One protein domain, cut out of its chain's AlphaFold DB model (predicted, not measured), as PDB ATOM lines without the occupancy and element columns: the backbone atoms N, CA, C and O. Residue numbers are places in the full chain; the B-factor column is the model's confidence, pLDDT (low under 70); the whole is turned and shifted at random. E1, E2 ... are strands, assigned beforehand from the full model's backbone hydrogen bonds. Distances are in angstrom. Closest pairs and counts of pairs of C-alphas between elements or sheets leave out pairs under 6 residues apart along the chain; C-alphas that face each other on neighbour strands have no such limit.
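AT A GLANCE: This is residues 252 to 403 of the 404 residues of the protein "Prepilin-type N-terminal cleavage/methylation domain-containing protein" of Candidatus Nitronauta litoralis (UniProt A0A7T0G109). In a domain with little regular structure, a strongly twisted antiparallel sheet, E3-E2-E7-E8, packs face to face, strands crossed, on a smaller mixed sheet, E5-E1-E9. Loops make much of the rest, and E4 lies at one far end. The printed part has 152 residues, no named helix and nine strands, E1 to E9 along the chain; it is all strand, with 58 residues in named elements, compact, radius of gyration of the C-alphas 16.6 A, spans 56 by 31 by 26 A.

IN THESE COORDINATES: E2, residues 283 to 292, 28.0 A, begins at C-alpha 283 (41.773, 32.106, 17.976). E3 is 302 to 307, E7 350 to 359, 27.1 A, and E8 385 to 390. E1 is 258 to 263, E5 335 to 339, E4 327 to 331, E6 344 to 348; E9, 399 to 403, ends at C-alpha 403 (37.820, 17.283, 17.509).

HOW THE PARTS SIT: Within hydrogen-bond range are N 285 and O 357 of antiparallel E2 and E7, 2.9 A, N 290 and O 304 of hairpin E2 and E3, 3.1 A, N 352 and O 388 of hairpin E7 and E8, 2.8 A, and N 260 and O 399 of parallel E1 and E9, 2.8 A. The sandwich's strands stand at 56 degrees, sheet to sheet. E4 and E6 pair with no named strand.

THE WHOLE: The printed part has no cut. Links E1 to E2, E3 to E4 and E7 to E8 are long. Residues 272 to 282, 295 to 299, 311 to 313 and 373 to 383 are under pLDDT 70.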
ATOM      1  N   THR A 252      16.191  31.328  21.966       91.88
ATOM      2  CA  THR A 252      17.181  32.384  22.194       91.88
ATOM      3  C   THR A 252      18.368  31.781  22.924       91.88
ATOM      4  O   THR A 252      18.212  31.268  24.034       91.88
ATOM      5  N   ILE A 253      19.556  31.865  22.330       89.88
ATOM      6  CA  ILE A 253      20.792  31.491  23.016       89.88
ATOM      7  C   ILE A 253      21.097  32.587  24.040       89.88
ATOM      8  O   ILE A 253      21.304  33.757  23.708       89.88
ATOM      9  N   GLN A 254      21.061  32.200  25.311       88.44
ATOM     10  CA  GLN A 254      21.326  33.092  26.437       88.44
ATOM     11  C   GLN A 254      22.833  33.308  26.607       88.44
ATOM     12  O   GLN A 254      23.623  32.450  26.219       88.44
ATOM     13  N   ALA A 255      23.215  34.398  27.279       76.56
ATOM     14  CA  ALA A 255      24.613  34.785  27.532       76.56
ATOM     15  C   ALA A 255      25.477  33.706  28.215       76.56
ATOM     16  O   ALA A 255      26.698  33.747  28.141       76.56
ATOM     17  N   LEU A 256      24.852  32.749  28.908       78.69
ATOM     18  CA  LEU A 256      25.536  31.661  29.613       78.69
ATOM     19  C   LEU A 256      25.564  30.349  28.823       78.69
ATOM     20  O   LEU A 256      25.992  29.324  29.352       78.69
ATOM     21  N   THR A 257      25.093  30.349  27.576       88.69
ATOM     22  CA  THR A 257      25.172  29.154  26.738       88.69
ATOM     23  C   THR A 257      26.613  28.963  26.301       88.69
ATOM     24  O   THR A 257      27.145  29.740  25.505       88.69
ATOM     25  N   THR A 258      27.229  27.903  26.808       93.44
ATOM     26  CA  THR A 258      28.592  27.532  26.458       93.44
ATOM     27  C   THR A 258      28.615  26.316  25.542       93.44
ATOM     28  O   THR A 258      27.825  25.379  25.664       93.44
ATOM     29  N   VAL A 259      29.554  26.343  24.610       94.31
ATOM     30  CA  VAL A 259      29.987  25.217  23.801       94.31
ATOM     31  C   VAL A 259      31.182  24.591  24.491       94.31
ATOM     32  O   VAL A 259      32.186  25.264  24.706       94.31
ATOM     33  N   THR A 260      31.101  23.304  24.810       94.88
ATOM     34  CA  THR A 260      32.264  22.535  25.263       94.88
ATOM     35  C   THR A 260      33.018  22.010  24.047       94.88
ATOM     36  O   THR A 260      32.479  21.212  23.284       94.88
ATOM     37  N   ILE A 261      34.262  22.435  23.866       92.94
ATOM     38  CA  ILE A 261      35.159  21.939  22.819       92.94
ATOM     39  C   ILE A 261      36.065  20.893  23.461       92.94
ATOM     40  O   ILE A 261      36.741  21.186  24.445       92.94
ATOM     41  N   VAL A 262      36.049  19.671  22.940       93.50
ATOM     42  CA  VAL A 262      36.820  18.528  23.446       93.50
ATOM     43  C   VAL A 262      37.843  18.124  22.395       93.50
ATOM     44  O   VAL A 262      37.468  17.887  21.246       93.50
ATOM     45  N   ASN A 263      39.110  18.011  22.788       91.62
ATOM     46  CA  ASN A 263      40.130  17.422  21.935       91.62
ATOM     47  C   ASN A 263      40.144  15.901  22.139       91.62
ATOM     48  O   ASN A 263      40.485  15.411  23.209       91.62
ATOM     49  N   ALA A 264      39.729  15.154  21.119       91.94
ATOM     50  CA  ALA A 264      39.776  13.695  21.083       91.94
ATOM     51  C   ALA A 264      40.569  13.188  19.866       91.94
ATOM     52  O   ALA A 264      40.356  12.062  19.419       91.94
ATOM     53  N   SER A 265      41.467  14.023  19.332       88.81
ATOM     54  CA  SER A 265      42.274  13.715  18.144       88.81
ATOM     55  C   SER A 265      43.411  12.721  18.399       88.81
ATOM     56  O   SER A 265      44.019  12.216  17.459       88.81
ATOM     57  N   GLY A 266      43.741  12.449  19.668       90.00
ATOM     58  CA  GLY A 266      44.917  11.657  20.031       90.00
ATOM     59  C   GLY A 266      46.234  12.436  19.972       90.00
ATOM     60  O   GLY A 266      47.286  11.835  20.178       90.00
ATOM     61  N   VAL A 267      46.193  13.742  19.688       88.50
ATOM     62  CA  VAL A 267      47.358  14.637  19.639       88.50
ATOM     63  C   VAL A 267      47.032  15.981  20.280       88.50
ATOM     64  O   VAL A 267      45.899  16.458  20.219       88.50
ATOM     65  N   ASP A 268      48.021  16.613  20.898       87.38
ATOM     66  CA  ASP A 268      47.813  17.915  21.525       87.38
ATOM     67  C   ASP A 268      47.672  19.010  20.468       87.38
ATOM     68  O   ASP A 268      48.359  19.013  19.444       87.38
ATOM     69  N   ILE A 269      46.776  19.961  20.723       85.31
ATOM     70  CA  ILE A 269      46.537  21.104  19.838       85.31
ATOM     71  C   ILE A 269      47.072  22.345  20.533       85.31
ATOM     72  O   ILE A 269      46.502  22.795  21.525       85.31
ATOM     73  N   ASN A 270      48.164  22.901  20.013       82.62
ATOM     74  CA  ASN A 270      48.761  24.124  20.536       82.62
ATOM     75  C   ASN A 270      48.165  25.352  19.836       82.62
ATOM     76  O   ASN A 270      48.252  25.465  18.619       82.62
ATOM     77  N   LEU A 271      47.582  26.259  20.616       79.38
ATOM     78  CA  LEU A 271      46.878  27.465  20.175       79.38
ATOM     79  C   LEU A 271      47.674  28.756  20.451       79.38
ATOM     80  O   LEU A 271      47.165  29.847  20.232       79.38
ATOM     81  N   SER A 272      48.875  28.670  21.043       68.75
ATOM     82  CA  SER A 272      49.564  29.853  21.600       68.75
ATOM     83  C   SER A 272      51.055  29.982  21.294       68.75
ATOM     84  O   SER A 272      51.645  31.012  21.623       68.75
ATOM     85  N   ASP A 273      51.688  28.991  20.666       58.81
ATOM     86  CA  ASP A 273      53.124  29.055  20.391       58.81
ATOM     87  C   ASP A 273      53.413  29.420  18.933       58.81
ATOM     88  O   ASP A 273      53.417  28.562  18.056       58.81
ATOM     89  N   ALA A 274      53.732  30.696  18.696       54.56
ATOM     90  CA  ALA A 274      54.184  31.199  17.399       54.56
ATOM     91  C   ALA A 274      55.569  30.680  16.962       54.56
ATOM     92  O   ALA A 274      56.012  30.963  15.847       54.56
ATOM     93  N   THR A 275      56.289  29.971  17.836       57.41
ATOM     94  CA  THR A 275      57.707  29.633  17.641       57.41
ATOM     95  C   THR A 275      57.972  28.160  17.336       57.41
ATOM     96  O   THR A 275      59.060  27.841  16.850       57.41
ATOM     97  N   SER A 276      56.980  27.280  17.511       50.03
ATOM     98  CA  SER A 276      57.105  25.839  17.258       50.03
ATOM     99  C   SER A 276      56.097  25.382  16.197       50.03
ATOM    100  O   SER A 276      54.911  25.261  16.497       50.03
ATOM    101  N   PRO A 277      56.523  25.117  14.948       52.84
ATOM    102  CA  PRO A 277      55.644  24.558  13.936       52.84
ATOM    103  C   PRO A 277      55.075  23.199  14.378       52.84
ATOM    104  O   PRO A 277      55.838  22.352  14.847       52.84
ATOM    105  N   PRO A 278      53.776  22.958  14.156       50.66
ATOM    106  CA  PRO A 278      52.856  23.834  13.446       50.66
ATOM    107  C   PRO A 278      52.138  24.826  14.360       50.66
ATOM    108  O   PRO A 278      51.500  24.469  15.342       50.66
ATOM    109  N   VAL A 279      52.236  26.091  13.976       54.38
ATOM    110  CA  VAL A 279      51.664  27.219  14.698       54.38
ATOM    111  C   VAL A 279      50.224  27.422  14.233       54.38
ATOM    112  O   VAL A 279      50.011  27.859  13.101       54.38
ATOM    113  N   LEU A 280      49.245  27.152  15.095       56.47
ATOM    114  CA  LEU A 280      47.939  27.807  15.015       56.47
ATOM    115  C   LEU A 280      48.117  29.176  15.671       56.47
ATOM    116  O   LEU A 280      48.105  29.300  16.891       56.47
ATOM    117  N   ASN A 281      48.379  30.205  14.867       56.66
ATOM    118  CA  ASN A 281      48.479  31.586  15.345       56.66
ATOM    119  C   ASN A 281      47.067  32.166  15.495       56.66
ATOM    120  O   ASN A 281      46.777  33.242  14.984       56.66
ATOM    121  N   THR A 282      46.159  31.373  16.058       64.56
ATOM    122  CA  THR A 282      44.742  31.494  15.763       64.56
ATOM    123  C   THR A 282      43.886  31.320  17.000       64.56
ATOM    124  O   THR A 282      44.151  30.558  17.931       64.56
ATOM    125  N   ASN A 283      42.821  32.091  16.997       81.88
ATOM    126  CA  ASN A 283      41.773  32.106  17.976       81.88
ATOM    127  C   ASN A 283      40.788  31.014  17.569       81.88
ATOM    128  O   ASN A 283      40.087  31.119  16.567       81.88
ATOM    129  N   LEU A 284      40.736  29.933  18.337       86.38
ATOM    130  CA  LEU A 284      39.789  28.868  18.043       86.38
ATOM    131  C   LEU A 284      38.389  29.261  18.536       86.38
ATOM    132  O   LEU A 284      38.196  29.486  19.735       86.38
ATOM    133  N   ARG A 285      37.410  29.297  17.629       90.12
ATOM    134  CA  ARG A 285      36.003  29.627  17.918       90.12
ATOM    135  C   ARG A 285      35.072  28.486  17.550       90.12
ATOM    136  O   ARG A 285      35.372  27.673  16.685       90.12
ATOM    137  N   ALA A 286      33.891  28.464  18.154       93.12
ATOM    138  CA  ALA A 286      32.783  27.672  17.643       93.12
ATOM    139  C   ALA A 286      31.808  28.578  16.881       93.12
ATOM    140  O   ALA A 286      31.493  29.678  17.337       93.12
ATOM    141  N   ALA A 287      31.301  28.108  15.745       94.81
ATOM    142  CA  ALA A 287      30.239  28.766  15.002       94.81
ATOM    143  C   ALA A 287      29.038  27.834  14.832       94.81
ATOM    144  O   ALA A 287      29.175  26.677  14.447       94.81
ATOM    145  N   LEU A 288      27.846  28.337  15.130       96.81
ATOM    146  CA  LEU A 288      26.583  27.675  14.846       96.81
ATOM    147  C   LEU A 288      26.073  28.147  13.483       96.81
ATOM    148  O   LEU A 288      25.865  29.345  13.283       96.81
ATOM    149  N   LEU A 289      25.854  27.196  12.580       97.31
ATOM    150  CA  LEU A 289      25.247  27.388  11.271       97.31
ATOM    151  C   LEU A 289      23.837  26.812  11.285       97.31
ATOM    152  O   LEU A 289      23.651  25.618  11.545       97.31
ATOM    153  N   PHE A 290      22.847  27.640  10.977       96.31
ATOM    154  CA  PHE A 290      21.469  27.187  10.828       96.31
ATOM    155  C   PHE A 290      20.852  27.688   9.530       96.31
ATOM    156  O   PHE A 290      21.133  28.786   9.056       96.31
ATOM    157  N   TYR A 291      20.010  26.826   8.972       96.50
ATOM    158  CA  TYR A 291      19.350  27.020   7.692       96.50
ATOM    159  C   TYR A 291      18.012  27.725   7.856       96.50
ATOM    160  O   TYR A 291      17.293  27.483   8.835       96.50
ATOM    161  N   ARG A 292      17.647  28.517   6.851       94.06
ATOM    162  CA  ARG A 292      16.310  29.075   6.710       94.06
ATOM    163  C   ARG A 292      15.944  29.270   5.244       94.06
ATOM    164  O   ARG A 292      16.705  29.865   4.494       94.06
ATOM    165  N   ASN A 293      14.744  28.841   4.875       92.81
ATOM    166  CA  ASN A 293      14.106  29.230   3.626       92.81
ATOM    167  C   ASN A 293      13.668  30.700   3.689       92.81
ATOM    168  O   ASN A 293      13.149  31.156   4.715       92.81
ATOM    169  N   ASP A 294      13.866  31.428   2.593       80.69
ATOM    170  CA  ASP A 294      13.466  32.827   2.473       80.69
ATOM    171  C   ASP A 294      12.074  32.946   1.830       80.69
ATOM    172  O   ASP A 294      11.704  32.212   0.913       80.69
ATOM    173  N   PHE A 295      11.275  33.881   2.339       69.62
ATOM    174  CA  PHE A 295       9.985  34.242   1.755       69.62
ATOM    175  C   PHE A 295      10.106  35.265   0.633       69.62
ATOM    176  O   PHE A 295       9.176  35.412  -0.165       69.62
ATOM    177  N   ASN A 296      11.223  35.985   0.572       69.56
ATOM    178  CA  ASN A 296      11.430  36.993  -0.448       69.56
ATOM    179  C   ASN A 296      11.711  36.332  -1.801       69.56
ATOM    180  O   ASN A 296      12.417  35.334  -1.912       69.56
ATOM    181  N   ALA A 297      11.098  36.876  -2.851       53.56
ATOM    182  CA  ALA A 297      11.203  36.314  -4.187       53.56
ATOM    183  C   ALA A 297      12.646  36.370  -4.712       53.56
ATOM    184  O   ALA A 297      13.217  37.453  -4.830       53.56
ATOM    185  N   GLY A 298      13.190  35.211  -5.099       65.06
ATOM    186  CA  GLY A 298      14.438  35.112  -5.864       65.06
ATOM    187  C   GLY A 298      15.684  34.652  -5.103       65.06
ATOM    188  O   GLY A 298      16.738  34.544  -5.727       65.06
ATOM    189  N   THR A 299      15.586  34.350  -3.810       67.75
ATOM    190  CA  THR A 299      16.670  33.754  -3.014       67.75
ATOM    191  C   THR A 299      16.285  32.332  -2.605       67.75
ATOM    192  O   THR A 299      15.184  32.096  -2.119       67.75
ATOM    193  N   SER A 300      17.178  31.368  -2.849       81.19
ATOM    194  CA  SER A 300      17.097  30.036  -2.237       81.19
ATOM    195  C   SER A 300      17.296  30.146  -0.722       81.19
ATOM    196  O   SER A 300      17.603  31.226  -0.205       81.19
ATOM    197  N   GLY A 301      17.179  29.037   0.005       89.75
ATOM    198  CA  GLY A 301      17.477  29.026   1.428       89.75
ATOM    199  C   GLY A 301      18.884  29.544   1.741       89.75
ATOM    200  O   GLY A 301      19.838  29.348   0.985       89.75
ATOM    201  N   GLN A 302      18.991  30.230   2.873       92.75
ATOM    202  CA  GLN A 302      20.203  30.877   3.357       92.75
ATOM    203  C   GLN A 302      20.702  30.211   4.639       92.75
ATOM    204  O   GLN A 302      19.951  29.559   5.378       92.75
ATOM    205  N   TRP A 303      21.982  30.416   4.927       94.44
ATOM    206  CA  TRP A 303      22.627  29.964   6.151       94.44
ATOM    207  C   TRP A 303      23.025  31.166   6.988       94.44
ATOM    208  O   TRP A 303      23.629  32.115   6.495       94.44
ATOM    209  N   ARG A 304      22.684  31.124   8.274       94.81
ATOM    210  CA  ARG A 304      23.104  32.132   9.242       94.81
ATOM    211  C   ARG A 304      24.218  31.585  10.106       94.81
ATOM    212  O   ARG A 304      24.089  30.490  10.659       94.81
ATOM    213  N   ARG A 305      25.273  32.380  10.261       94.56
ATOM    214  CA  ARG A 305      26.408  32.098  11.134       94.56
ATOM    215  C   ARG A 305      26.296  32.891  12.429       94.56
ATOM    216  O   ARG A 305      26.054  34.097  12.431       94.56
ATOM    217  N   VAL A 306      26.519  32.211  13.546       94.62
ATOM    218  CA  VAL A 306      26.681  32.826  14.867       94.62
ATOM    219  C   VAL A 306      27.946  32.260  15.488       94.62
ATOM    220  O   VAL A 306      28.026  31.054  15.687       94.62
ATOM    221  N   SER A 307      28.917  33.110  15.806       94.06
ATOM    222  CA  SER A 307      30.226  32.708  16.339       94.06
ATOM    223  C   SER A 307      30.332  33.011  17.836       94.06
ATOM    224  O   SER A 307      29.683  33.934  18.322       94.06
ATOM    225  N   THR A 308      31.132  32.244  18.576       93.69
ATOM    226  CA  THR A 308      31.438  32.496  19.995       93.69
ATOM    227  C   THR A 308      32.450  33.629  20.193       93.69
ATOM    228  O   THR A 308      33.353  33.802  19.373       93.69
ATOM    229  N   ASP A 309      32.378  34.319  21.334       83.75
ATOM    230  CA  ASP A 309      33.220  35.490  21.644       83.75
ATOM    231  C   ASP A 309      34.670  35.140  22.033       83.75
ATOM    232  O   ASP A 309      35.559  35.988  21.961       83.75
ATOM    233  N   ILE A 310      34.937  33.892  22.433       70.00
ATOM    234  CA  ILE A 310      36.222  33.488  23.024       70.00
ATOM    235  C   ILE A 310      37.268  33.127  21.964       70.00
ATOM    236  O   ILE A 310      37.012  32.306  21.090       70.00
ATOM    237  N   SER A 311      38.468  33.685  22.147       63.97
ATOM    238  CA  SER A 311      39.739  33.136  21.677       63.97
ATOM    239  C   SER A 311      40.277  32.159  22.719       63.97
ATOM    240  O   SER A 311      40.470  32.514  23.886       63.97
ATOM    241  N   LEU A 312      40.497  30.913  22.320       66.56
ATOM    242  CA  LEU A 312      41.186  29.945  23.158       66.56
ATOM    243  C   LEU A 312      42.694  30.179  23.070       66.56
ATOM    244  O   LEU A 312      43.306  29.880  22.054       66.56
ATOM    245  N   ALA A 313      43.295  30.664  24.156       63.53
ATOM    246  CA  ALA A 313      44.744  30.718  24.306       63.53
ATOM    247  C   ALA A 313      45.237  29.493  25.089       63.53
ATOM    248  O   ALA A 313      44.666  29.138  26.123       63.53
ATOM    249  N   GLY A 314      46.313  28.860  24.623       81.06
ATOM    250  CA  GLY A 314      46.978  27.768  25.333       81.06
ATOM    251  C   GLY A 314      47.088  26.502  24.498       81.06
ATOM    252  O   GLY A 314      47.559  26.545  23.368       81.06
ATOM    253  N   CYS A 315      46.701  25.370  25.079       87.12
ATOM    254  CA  CYS A 315      46.842  24.052  24.476       87.12
ATOM    255  C   CYS A 315      45.694  23.144  24.910       87.12
ATOM    256  O   CYS A 315      45.257  23.229  26.059       87.12
ATOM    257  N   LEU A 316      45.206  22.294  24.010       90.31
ATOM    258  CA  LEU A 316      44.194  21.285  24.306       90.31
ATOM    259  C   LEU A 316      44.834  19.901  24.290       90.31
ATOM    260  O   LEU A 316      45.354  19.486  23.256       90.31
ATOM    261  N   ASP A 317      44.744  19.186  25.407       91.94
ATOM    262  CA  ASP A 317      45.294  17.836  25.557       91.94
ATOM    263  C   ASP A 317      44.457  16.829  24.759       91.94
ATOM    264  O   ASP A 317      43.278  16.615  25.050       91.94
ATOM    265  N   GLY A 318      45.053  16.239  23.726       90.81
ATOM    266  CA  GLY A 318      44.401  15.198  22.930       90.81
ATOM    267  C   GLY A 318      44.890  13.797  23.260       90.81
ATOM    268  O   GLY A 318      44.232  12.828  22.876       90.81
ATOM    269  N   THR A 319      46.024  13.678  23.955       92.31
ATOM    270  CA  THR A 319      46.640  12.395  24.322       92.31
ATOM    271  C   THR A 319      46.120  11.853  25.658       92.31
ATOM    272  O   THR A 319      46.189  10.648  25.911       92.31
ATOM    273  N   GLY A 320      45.548  12.725  26.488       93.75
ATOM    274  CA  GLY A 320      45.062  12.436  27.830       93.75
ATOM    275  C   GLY A 320      46.162  12.387  28.892       93.75
ATOM    276  O   GLY A 320      45.910  11.862  29.981       93.75
ATOM    277  N   ASP A 321      47.375  12.866  28.596       93.88
ATOM    278  CA  ASP A 321      48.502  12.865  29.537       93.88
ATOM    279  C   ASP A 321      48.537  14.106  30.455       93.88
ATOM    280  O   ASP A 321      49.319  14.155  31.413       93.88
ATOM    281  N   GLY A 322      47.639  15.070  30.224       91.69
ATOM    282  CA  GLY A 322      47.517  16.323  30.964       91.69
ATOM    283  C   GLY A 322      48.595  17.358  30.633       91.69
ATOM    284  O   GLY A 322      48.679  18.381  31.325       91.69
ATOM    285  N   LEU A 323      49.429  17.112  29.623       91.25
ATOM    286  CA  LEU A 323      50.538  17.966  29.215       91.25
ATOM    287  C   LEU A 323      50.265  18.582  27.844       91.25
ATOM    288  O   LEU A 323      49.523  18.048  27.034       91.25
ATOM    289  N   CYS A 324      50.885  19.728  27.568       87.38
ATOM    290  CA  CYS A 324      50.932  20.255  26.211       87.38
ATOM    291  C   CYS A 324      52.224  19.830  25.521       87.38
ATOM    292  O   CYS A 324      53.300  20.296  25.912       87.38
ATOM    293  N   ASN A 325      52.146  19.001  24.483       84.00
ATOM    294  CA  ASN A 325      53.304  18.517  23.727       84.00
ATOM    295  C   ASN A 325      54.380  17.901  24.646       84.00
ATOM    296  O   ASN A 325      55.580  18.125  24.465       84.00
ATOM    297  N   GLY A 326      53.955  17.190  25.697       83.88
ATOM    298  CA  GLY A 326      54.841  16.605  26.711       83.88
ATOM    299  C   GLY A 326      55.536  17.610  27.646       83.88
ATOM    300  O   GLY A 326      56.397  17.221  28.440       83.88
ATOM    301  N   ASN A 327      55.198  18.903  27.589       84.31
ATOM    302  CA  ASN A 327      55.762  19.911  28.480       84.31
ATOM    303  C   ASN A 327      55.047  19.915  29.842       84.31
ATOM    304  O   ASN A 327      53.973  20.493  29.999       84.31
ATOM    305  N   ALA A 328      55.706  19.353  30.859       83.12
ATOM    306  CA  ALA A 328      55.223  19.327  32.244       83.12
ATOM    307  C   ALA A 328      54.947  20.714  32.859       83.12
ATOM    308  O   ALA A 328      54.206  20.815  33.835       83.12
ATOM    309  N   ALA A 329      55.538  21.784  32.317       83.31
ATOM    310  CA  ALA A 329      55.315  23.146  32.796       83.31
ATOM    311  C   ALA A 329      54.039  23.798  32.227       83.31
ATOM    312  O   ALA A 329      53.666  24.878  32.681       83.31
ATOM    313  N   ALA A 330      53.378  23.163  31.253       79.62
ATOM    314  CA  ALA A 330      52.196  23.679  30.573       79.62
ATOM    315  C   ALA A 330      51.035  22.671  30.691       79.62
ATOM    316  O   ALA A 330      50.863  21.843  29.794       79.62
ATOM    317  N   PRO A 331      50.251  22.702  31.789       83.75
ATOM    318  CA  PRO A 331      49.085  21.838  31.922       83.75
ATOM    319  C   PRO A 331      48.081  22.147  30.807       83.75
ATOM    320  O   PRO A 331      47.686  23.302  30.631       83.75
ATOM    321  N   ALA A 332      47.669  21.119  30.072       87.38
ATOM    322  CA  ALA A 332      46.704  21.237  28.987       87.38
ATOM    323  C   ALA A 332      45.404  20.529  29.389       87.38
ATOM    324  O   ALA A 332      45.417  19.339  29.703       87.38
ATOM    325  N   PRO A 333      44.261  21.232  29.450       91.50
ATOM    326  CA  PRO A 333      42.993  20.568  29.689       91.50
ATOM    327  C   PRO A 333      42.542  19.815  28.423       91.50
ATOM    328  O   PRO A 333      42.715  20.323  27.314       91.50
ATOM    329  N   PRO A 334      41.864  18.660  28.553       91.56
ATOM    330  CA  PRO A 334      41.347  17.916  27.397       91.56
ATOM    331  C   PRO A 334      40.119  18.575  26.754       91.56
ATOM    332  O   PRO A 334      39.613  18.158  25.710       91.56
ATOM    333  N   LYS A 335      39.573  19.596  27.418       93.00
ATOM    334  CA  LYS A 335      38.398  20.330  26.977       93.00
ATOM    335  C   LYS A 335      38.452  21.774  27.430       93.00
ATOM    336  O   LYS A 335      39.039  22.098  28.459       93.00
ATOM    337  N   THR A 336      37.733  22.611  26.713       92.12
ATOM    338  CA  THR A 336      37.545  24.021  27.031       92.12
ATOM    339  C   THR A 336      36.116  24.443  26.708       92.12
ATOM    340  O   THR A 336      35.343  23.665  26.147       92.12
ATOM    341  N   THR A 337      35.736  25.658  27.090       92.50
ATOM    342  CA  THR A 337      34.398  26.192  26.841       92.50
ATOM    343  C   THR A 337      34.458  27.545  26.154       92.50
ATOM    344  O   THR A 337      35.190  28.423  26.604       92.50
ATOM    345  N   ALA A 338      33.637  27.732  25.125       91.38
ATOM    346  CA  ALA A 338      33.424  29.009  24.452       91.38
ATOM    347  C   ALA A 338      31.963  29.452  24.633       91.38
ATOM    348  O   ALA A 338      31.070  28.614  24.594       91.38
ATOM    349  N   ALA A 339      31.694  30.738  24.852       92.44
ATOM    350  CA  ALA A 339      30.332  31.251  25.025       92.44
ATOM    351  C   ALA A 339      29.864  31.978  23.763       92.44
ATOM    352  O   ALA A 339      30.643  32.697  23.134       92.44
ATOM    353  N   PHE A 340      28.598  31.790  23.394       93.00
ATOM    354  CA  PHE A 340      27.973  32.624  22.369       93.00
ATOM    355  C   PHE A 340      27.682  34.028  22.910       93.00
ATOM    356  O   PHE A 340      27.459  34.170  24.118       93.00
ATOM    357  N   PRO A 341      27.594  35.037  22.024       91.38
ATOM    358  CA  PRO A 341      27.106  36.352  22.388       91.38
ATOM    359  C   PRO A 341      25.764  36.269  23.114       91.38
ATOM    360  O   PRO A 341      24.916  35.414  22.835       91.38
ATOM    361  N   ALA A 342      25.540  37.194  24.041       86.69
ATOM    362  CA  ALA A 342      24.257  37.301  24.715       86.69
ATOM    363  C   ALA A 342      23.130  37.607  23.717       86.69
ATOM    364  O   ALA A 342      23.268  38.475  22.858       86.69
ATOM    365  N   ASN A 343      21.973  36.966  23.906       87.12
ATOM    366  CA  ASN A 343      20.736  37.256  23.177       87.12
ATOM    367  C   ASN A 343      20.810  36.988  21.668       87.12
ATOM    368  O   ASN A 343      20.224  37.732  20.878       87.12
ATOM    369  N   VAL A 344      21.467  35.907  21.246       90.50
ATOM    370  CA  VAL A 344      21.313  35.447  19.860       90.50
ATOM    371  C   VAL A 344      19.890  34.916  19.706       90.50
ATOM    372  O   VAL A 344      19.548  33.822  20.160       90.50
ATOM    373  N   GLN A 345      19.045  35.741  19.098       90.88
ATOM    374  CA  GLN A 345      17.638  35.450  18.864       90.88
ATOM    375  C   GLN A 345      17.424  34.680  17.561       90.88
ATOM    376  O   GLN A 345      18.201  34.798  16.603       90.88
ATOM    377  N   GLY A 346      16.312  33.943  17.548       90.69
ATOM    378  CA  GLY A 346      15.739  33.283  16.383       90.69
ATOM    379  C   GLY A 346      16.573  32.146  15.818       90.69
ATOM    380  O   GLY A 346      16.643  31.980  14.606       90.69
ATOM    381  N   VAL A 347      17.190  31.347  16.688       94.94
ATOM    382  CA  VAL A 347      17.668  30.026  16.274       94.94
ATOM    383  C   VAL A 347      16.432  29.137  16.120       94.94
ATOM    384  O   VAL A 347      15.758  28.897  17.125       94.94
ATOM    385  N   PRO A 348      16.076  28.688  14.904       95.81
ATOM    386  CA  PRO A 348      14.880  27.877  14.716       95.81
ATOM    387  C   PRO A 348      15.048  26.508  15.382       95.81
ATOM    388  O   PRO A 348      16.163  26.036  15.597       95.81
ATOM    389  N   ALA A 349      13.949  25.832  15.685       94.94
ATOM    390  CA  ALA A 349      13.969  24.421  16.023       94.94
ATOM    391  C   ALA A 349      14.487  23.616  14.821       94.94
ATOM    392  O   ALA A 349      14.336  24.021  13.669       94.94
ATOM    393  N   GLY A 350      15.108  22.474  15.087       95.00
ATOM    394  CA  GLY A 350      15.645  21.573  14.078       95.00
ATOM    395  C   GLY A 350      17.104  21.197  14.300       95.00
ATOM    396  O   GLY A 350      17.707  21.488  15.333       95.00
ATOM    397  N   GLU A 351      17.650  20.477  13.324       95.69
ATOM    398  CA  GLU A 351      19.053  20.060  13.308       95.69
ATOM    399  C   GLU A 351      19.913  21.136  12.637       95.69
ATOM    400  O   GLU A 351      19.607  21.567  11.527       95.69
ATOM    401  N   HIS A 352      20.980  21.561  13.305       96.81
ATOM    402  CA  HIS A 352      21.917  22.598  12.864       96.81
ATOM    403  C   HIS A 352      23.343  22.073  12.938       96.81
ATOM    404  O   HIS A 352      23.589  21.009  13.514       96.81
ATOM    405  N   LEU A 353      24.295  22.819  12.383       97.00
ATOM    406  CA  LEU A 353      25.695  22.425  12.395       97.00
ATOM    407  C   LEU A 353      26.497  23.352  13.301       97.00
ATOM    408  O   LEU A 353      26.530  24.559  13.103       97.00
ATOM    409  N   LEU A 354      27.165  22.775  14.290       96.44
ATOM    410  CA  LEU A 354      28.164  23.460  15.092       96.44
ATOM    411  C   LEU A 354      29.535  23.139  14.506       96.44
ATOM    412  O   LEU A 354      29.917  21.970  14.489       96.44
ATOM    413  N   VAL A 355      30.258  24.149  14.034       94.50
ATOM    414  CA  VAL A 355      31.581  24.006  13.424       94.50
ATOM    415  C   VAL A 355      32.661  24.688  14.242       94.50
ATOM    416  O   VAL A 355      32.401  25.641  14.975       94.50
ATOM    417  N   LEU A 356      33.878  24.181  14.110       92.06
ATOM    418  CA  LEU A 356      35.072  24.805  14.650       92.06
ATOM    419  C   LEU A 356      35.630  25.777  13.609       92.06
ATOM    420  O   LEU A 356      35.700  25.434  12.428       92.06
ATOM    421  N   VAL A 357      35.995  26.973  14.052       90.38
ATOM    422  CA  VAL A 357      36.516  28.049  13.211       90.38
ATOM    423  C   VAL A 357      37.892  28.448  13.711       90.38
ATOM    424  O   VAL A 357      38.096  28.643  14.910       90.38
ATOM    425  N   ASP A 358      38.803  28.550  12.761       87.19
ATOM    426  CA  ASP A 358      40.152  29.062  12.900       87.19
ATOM    427  C   ASP A 358      40.135  30.556  12.536       87.19
ATOM    428  O   ASP A 358      39.921  30.887  11.371       87.19
ATOM    429  N   ASP A 359      40.278  31.436  13.529       86.88
ATOM    430  CA  ASP A 359      40.260  32.901  13.371       86.88
ATOM    431  C   ASP A 359      41.682  33.448  13.583       86.88
ATOM    432  O   ASP A 359      42.209  33.428  14.700       86.88
ATOM    433  N   VAL A 360      42.335  33.910  12.516       83.56
ATOM    434  CA  VAL A 360      43.759  34.279  12.553       83.56
ATOM    435  C   VAL A 360      43.983  35.622  13.248       83.56
ATOM    436  O   VAL A 360      44.991  35.785  13.943       83.56
ATOM    437  N   ASP A 361      43.076  36.584  13.097       84.62
ATOM    438  CA  ASP A 361      43.273  37.955  13.577       84.62
ATOM    439  C   ASP A 361      42.553  38.290  14.901       84.62
ATOM    440  O   ASP A 361      42.884  39.283  15.559       84.62
ATOM    441  N   GLY A 362      41.645  37.427  15.356       84.75
ATOM    442  CA  GLY A 362      40.883  37.579  16.598       84.75
ATOM    443  C   GLY A 362      39.610  38.402  16.447       84.75
ATOM    444  O   GLY A 362      38.910  38.639  17.443       84.75
ATOM    445  N   THR A 363      39.300  38.835  15.233       89.38
ATOM    446  CA  THR A 363      38.093  39.560  14.870       89.38
ATOM    447  C   THR A 363      37.052  38.558  14.407       89.38
ATOM    448  O   THR A 363      37.271  37.720  13.551       89.38
ATOM    449  N   ILE A 364      35.864  38.631  14.995       89.00
ATOM    450  CA  ILE A 364      34.783  37.725  14.619       89.00
ATOM    451  C   ILE A 364      34.283  38.090  13.219       89.00
ATOM    452  O   ILE A 364      33.963  39.258  12.985       89.00
ATOM    453  N   ASN A 365      34.063  37.074  12.380       89.62
ATOM    454  CA  ASN A 365      33.375  37.185  11.095       89.62
ATOM    455  C   ASN A 365      34.166  38.007  10.063       89.62
ATOM    456  O   ASN A 365      33.626  38.921   9.439       89.62
ATOM    457  N   THR A 366      35.445  37.680   9.899       88.00
ATOM    458  CA  THR A 366      36.352  38.291   8.921       88.00
ATOM    459  C   THR A 366      36.795  37.290   7.853       88.00
ATOM    460  O   THR A 366      36.623  36.082   7.971       88.00
ATOM    461  N   ASN A 367      37.341  37.796   6.740       87.75
ATOM    462  CA  ASN A 367      37.688  36.983   5.559       87.75
ATOM    463  C   ASN A 367      38.808  35.949   5.795       87.75
ATOM    464  O   ASN A 367      39.093  35.152   4.903       87.75
ATOM    465  N   ASP A 368      39.491  36.007   6.932       82.00
ATOM    466  CA  ASP A 368      40.517  35.058   7.364       82.00
ATOM    467  C   ASP A 368      39.951  33.891   8.190       82.00
ATOM    468  O   ASP A 368      40.663  32.906   8.386       82.00
ATOM    469  N   ASP A 369      38.678  33.955   8.598       86.69
ATOM    470  CA  ASP A 369      37.991  32.848   9.256       86.69
ATOM    471  C   ASP A 369      37.928  31.620   8.332       86.69
ATOM    472  O   ASP A 369      37.391  31.671   7.221       86.69
ATOM    473  N   THR A 370      38.402  30.469   8.808       86.25
ATOM    474  CA  THR A 370      38.335  29.206   8.058       86.25
ATOM    475  C   THR A 370      37.823  28.048   8.904       86.25
ATOM    476  O   THR A 370      38.040  27.967  10.108       86.25
ATOM    477  N   THR A 371      37.131  27.103   8.268       83.25
ATOM    478  CA  THR A 371      36.711  25.835   8.894       83.25
ATOM    479  C   THR A 371      37.767  24.736   8.758       83.25
ATOM    480  O   THR A 371      37.615  23.642   9.313       83.25
ATOM    481  N   THR A 372      38.850  25.007   8.022       79.56
ATOM    482  CA  THR A 372      39.965  24.076   7.826       79.56
ATOM    483  C   THR A 372      41.084  24.394   8.808       79.56
ATOM    484  O   THR A 372      41.807  25.371   8.637       79.56
ATOM    485  N   LEU A 373      41.284  23.519   9.795       69.38
ATOM    486  CA  LEU A 373      42.458  23.576  10.666       69.38
ATOM    487  C   LEU A 373      43.697  23.212   9.839       69.38
ATOM    488  O   LEU A 373      43.916  22.045   9.518       69.38
ATOM    489  N   THR A 374      44.476  24.215   9.432       56.25
ATOM    490  CA  THR A 374      45.545  24.029   8.433       56.25
ATOM    491  C   THR A 374      46.926  23.816   9.070       56.25
ATOM    492  O   THR A 374      47.843  23.302   8.424       56.25
ATOM    493  N   ALA A 375      47.116  24.146  10.350       48.72
ATOM    494  CA  ALA A 375      48.439  24.086  10.963       48.72
ATOM    495  C   ALA A 375      48.806  22.675  11.467       48.72
ATOM    496  O   ALA A 375      48.571  22.303  12.610       48.72
ATOM    497  N   GLY A 376      49.447  21.910  10.576       49.12
ATOM    498  CA  GLY A 376      50.362  20.777  10.808       49.12
ATOM    499  C   GLY A 376      49.962  19.628  11.727       49.12
ATOM    500  O   GLY A 376      50.825  18.844  12.118       49.12
ATOM    501  N   ILE A 377      48.672  19.409  11.916       47.91
ATOM    502  CA  ILE A 377      48.147  18.122  12.384       47.91
ATOM    503  C   ILE A 377      48.012  17.121  11.199       47.91
ATOM    504  O   ILE A 377      47.252  16.159  11.212       47.91
ATOM    505  N   GLY A 378      48.804  17.329  10.138       41.69
ATOM    506  CA  GLY A 378      48.712  16.611   8.869       41.69
ATOM    507  C   GLY A 378      47.533  17.080   8.012       41.69
ATOM    508  O   GLY A 378      46.553  17.629   8.494       41.69
ATOM    509  N   THR A 379      47.604  16.834   6.707       44.72
ATOM    510  CA  THR A 379      46.518  17.061   5.731       44.72
ATOM    511  C   THR A 379      45.292  16.155   5.941       44.72
ATOM    512  O   THR A 379      44.422  16.076   5.074       44.72
ATOM    513  N   ALA A 380      45.212  15.441   7.067       43.81
ATOM    514  CA  ALA A 380      44.076  14.606   7.411       43.81
ATOM    515  C   ALA A 380      42.957  15.507   7.950       43.81
ATOM    516  O   ALA A 380      43.067  16.080   9.028       43.81
ATOM    517  N   GLY A 381      41.902  15.667   7.149       53.81
ATOM    518  CA  GLY A 381      40.755  16.515   7.451       53.81
ATOM    519  C   GLY A 381      40.035  16.095   8.729       53.81
ATOM    520  O   GLY A 381      39.202  15.187   8.703       53.81
ATOM    521  N   PHE A 382      40.339  16.793   9.824       60.03
ATOM    522  CA  PHE A 382      39.567  16.740  11.058       60.03
ATOM    523  C   PHE A 382      38.090  16.974  10.752       60.03
ATOM    524  O   PHE A 382      37.719  17.881   9.997       60.03
ATOM    525  N   VAL A 383      37.225  16.148  11.340       62.47
ATOM    526  CA  VAL A 383      35.785  16.403  11.286       62.47
ATOM    527  C   VAL A 383      35.497  17.566  12.231       62.47
ATOM    528  O   VAL A 383      35.262  17.383  13.421       62.47
ATOM    529  N   ASN A 384      35.510  18.776  11.682       79.94
ATOM    530  CA  ASN A 384      35.366  20.023  12.434       79.94
ATOM    531  C   ASN A 384      33.904  20.418  12.660       79.94
ATOM    532  O   ASN A 384      33.586  21.602  12.707       79.94
ATOM    533  N   GLY A 385      32.992  19.447  12.746       89.50
ATOM    534  CA  GLY A 385      31.570  19.728  12.882       89.50
ATOM    535  C   GLY A 385      30.797  18.668  13.653       89.50
ATOM    536  O   GLY A 385      30.978  17.471  13.442       89.50
ATOM    537  N   THR A 386      29.883  19.127  14.502       94.19
ATOM    538  CA  THR A 386      28.907  18.296  15.209       94.19
ATOM    539  C   THR A 386      27.508  18.805  14.900       94.19
ATOM    540  O   THR A 386      27.242  20.004  14.953       94.19
ATOM    541  N   ARG A 387      26.579  17.892  14.620       95.00
ATOM    542  CA  ARG A 387      25.166  18.242  14.468       95.00
ATOM    543  C   ARG A 387      24.536  18.468  15.835       95.00
ATOM    544  O   ARG A 387      24.710  17.656  16.742       95.00
ATOM    545  N   VAL A 388      23.791  19.552  15.977       94.94
ATOM    546  CA  VAL A 388      23.110  19.921  17.221       94.94
ATOM    547  C   VAL A 388      21.619  20.066  16.964       94.94
ATOM    548  O   VAL A 388      21.209  20.481  15.884       94.94
ATOM    549  N   ARG A 389      20.794  19.690  17.939       94.25
ATOM    550  CA  ARG A 389      19.336  19.646  17.787       94.25
ATOM    551  C   ARG A 389      18.666  20.600  18.754       94.25
ATOM    552  O   ARG A 389      18.817  20.456  19.965       94.25
ATOM    553  N   PHE A 390      17.915  21.543  18.204       93.50
ATOM    554  CA  PHE A 390      17.051  22.449  18.948       93.50
ATOM    555  C   PHE A 390      15.621  21.931  18.845       93.50
ATOM    556  O   PHE A 390      15.143  21.623  17.754       93.50
ATOM    557  N   TYR A 391      14.947  21.797  19.980       91.94
ATOM    558  CA  TYR A 391      13.601  21.234  20.025       91.94
ATOM    559  C   TYR A 391      12.558  22.352  20.112       91.94
ATOM    560  O   TYR A 391      12.804  23.350  20.794       91.94
ATOM    561  N   PRO A 392      11.387  22.196  19.471       89.56
ATOM    562  CA  PRO A 392      10.252  23.081  19.701       89.56
ATOM    563  C   PRO A 392       9.906  23.145  21.193       89.56
ATOM    564  O   PRO A 392       9.879  22.110  21.860       89.56
ATOM    565  N   ARG A 393       9.672  24.350  21.730       87.12
ATOM    566  CA  ARG A 393       9.485  24.625  23.174       87.12
ATOM    567  C   ARG A 393      10.633  24.122  24.070       87.12
ATOM    568  O   ARG A 393      10.499  24.089  25.293       87.12
ATOM    569  N   GLY A 394      11.751  23.712  23.477       78.44
ATOM    570  CA  GLY A 394      12.905  23.168  24.167       78.44
ATOM    571  C   GLY A 394      13.822  24.259  24.702       78.44
ATOM    572  O   GLY A 394      13.908  25.365  24.164       78.44
ATOM    573  N   GLY A 395      14.547  23.924  25.766       81.50
ATOM    574  CA  GLY A 395      15.697  24.712  26.194       81.50
ATOM    575  C   GLY A 395      16.861  24.585  25.211       81.50
ATOM    576  O   GLY A 395      16.866  23.744  24.308       81.50
ATOM    577  N   THR A 396      17.885  25.409  25.407       84.56
ATOM    578  CA  THR A 396      19.133  25.286  24.655       84.56
ATOM    579  C   THR A 396      19.796  23.940  24.983       84.56
ATOM    580  O   THR A 396      19.990  23.641  26.165       84.56
ATOM    581  N   PRO A 397      20.122  23.103  23.981       90.06
ATOM    582  CA  PRO A 397      20.772  21.821  24.228       90.06
ATOM    583  C   PRO A 397      22.179  22.030  24.797       90.06
ATOM    584  O   PRO A 397      22.778  23.097  24.655       90.06
ATOM    585  N   THR A 398      22.753  20.985  25.395       91.62
ATOM    586  CA  THR A 398      24.192  20.970  25.672       91.62
ATOM    587  C   THR A 398      24.947  20.967  24.348       91.62
ATOM    588  O   THR A 398      24.802  20.046  23.545       91.62
ATOM    589  N   LEU A 399      25.753  22.000  24.119       95.12
ATOM    590  CA  LEU A 399      26.537  22.140  22.901       95.12
ATOM    591  C   LEU A 399      27.932  21.573  23.150       95.12
ATOM    592  O   LEU A 399      28.671  22.067  24.002       95.12
ATOM    593  N   GLN A 400      28.286  20.522  22.415       95.19
ATOM    594  CA  GLN A 400      29.606  19.911  22.485       95.19
ATOM    595  C   GLN A 400      30.166  19.708  21.080       95.19
ATOM    596  O   GLN A 400      29.553  19.051  20.238       95.19
ATOM    597  N   LEU A 401      31.366  20.228  20.853       93.44
ATOM    598  CA  LEU A 401      32.159  19.973  19.661       93.44
ATOM    599  C   LEU A 401      33.313  19.051  20.047       93.44
ATOM    600  O   LEU A 401      33.980  19.276  21.051       93.44
ATOM    601  N   THR A 402      33.516  17.975  19.292       92.00
ATOM    602  CA  THR A 402      34.604  17.022  19.548       92.00
ATOM    603  C   THR A 402      35.511  16.984  18.333       92.00
ATOM    604  O   THR A 402      35.059  16.607  17.256       92.00
ATOM    605  N   ILE A 403      36.768  17.364  18.522       88.31
ATOM    606  CA  ILE A 403      37.820  17.283  17.509       88.31
ATOM    607  C   ILE A 403      38.289  15.829  17.472       88.31
ATOM    608  O   ILE A 403      38.571  15.271  18.532       88.31
TER     609      ILE A 403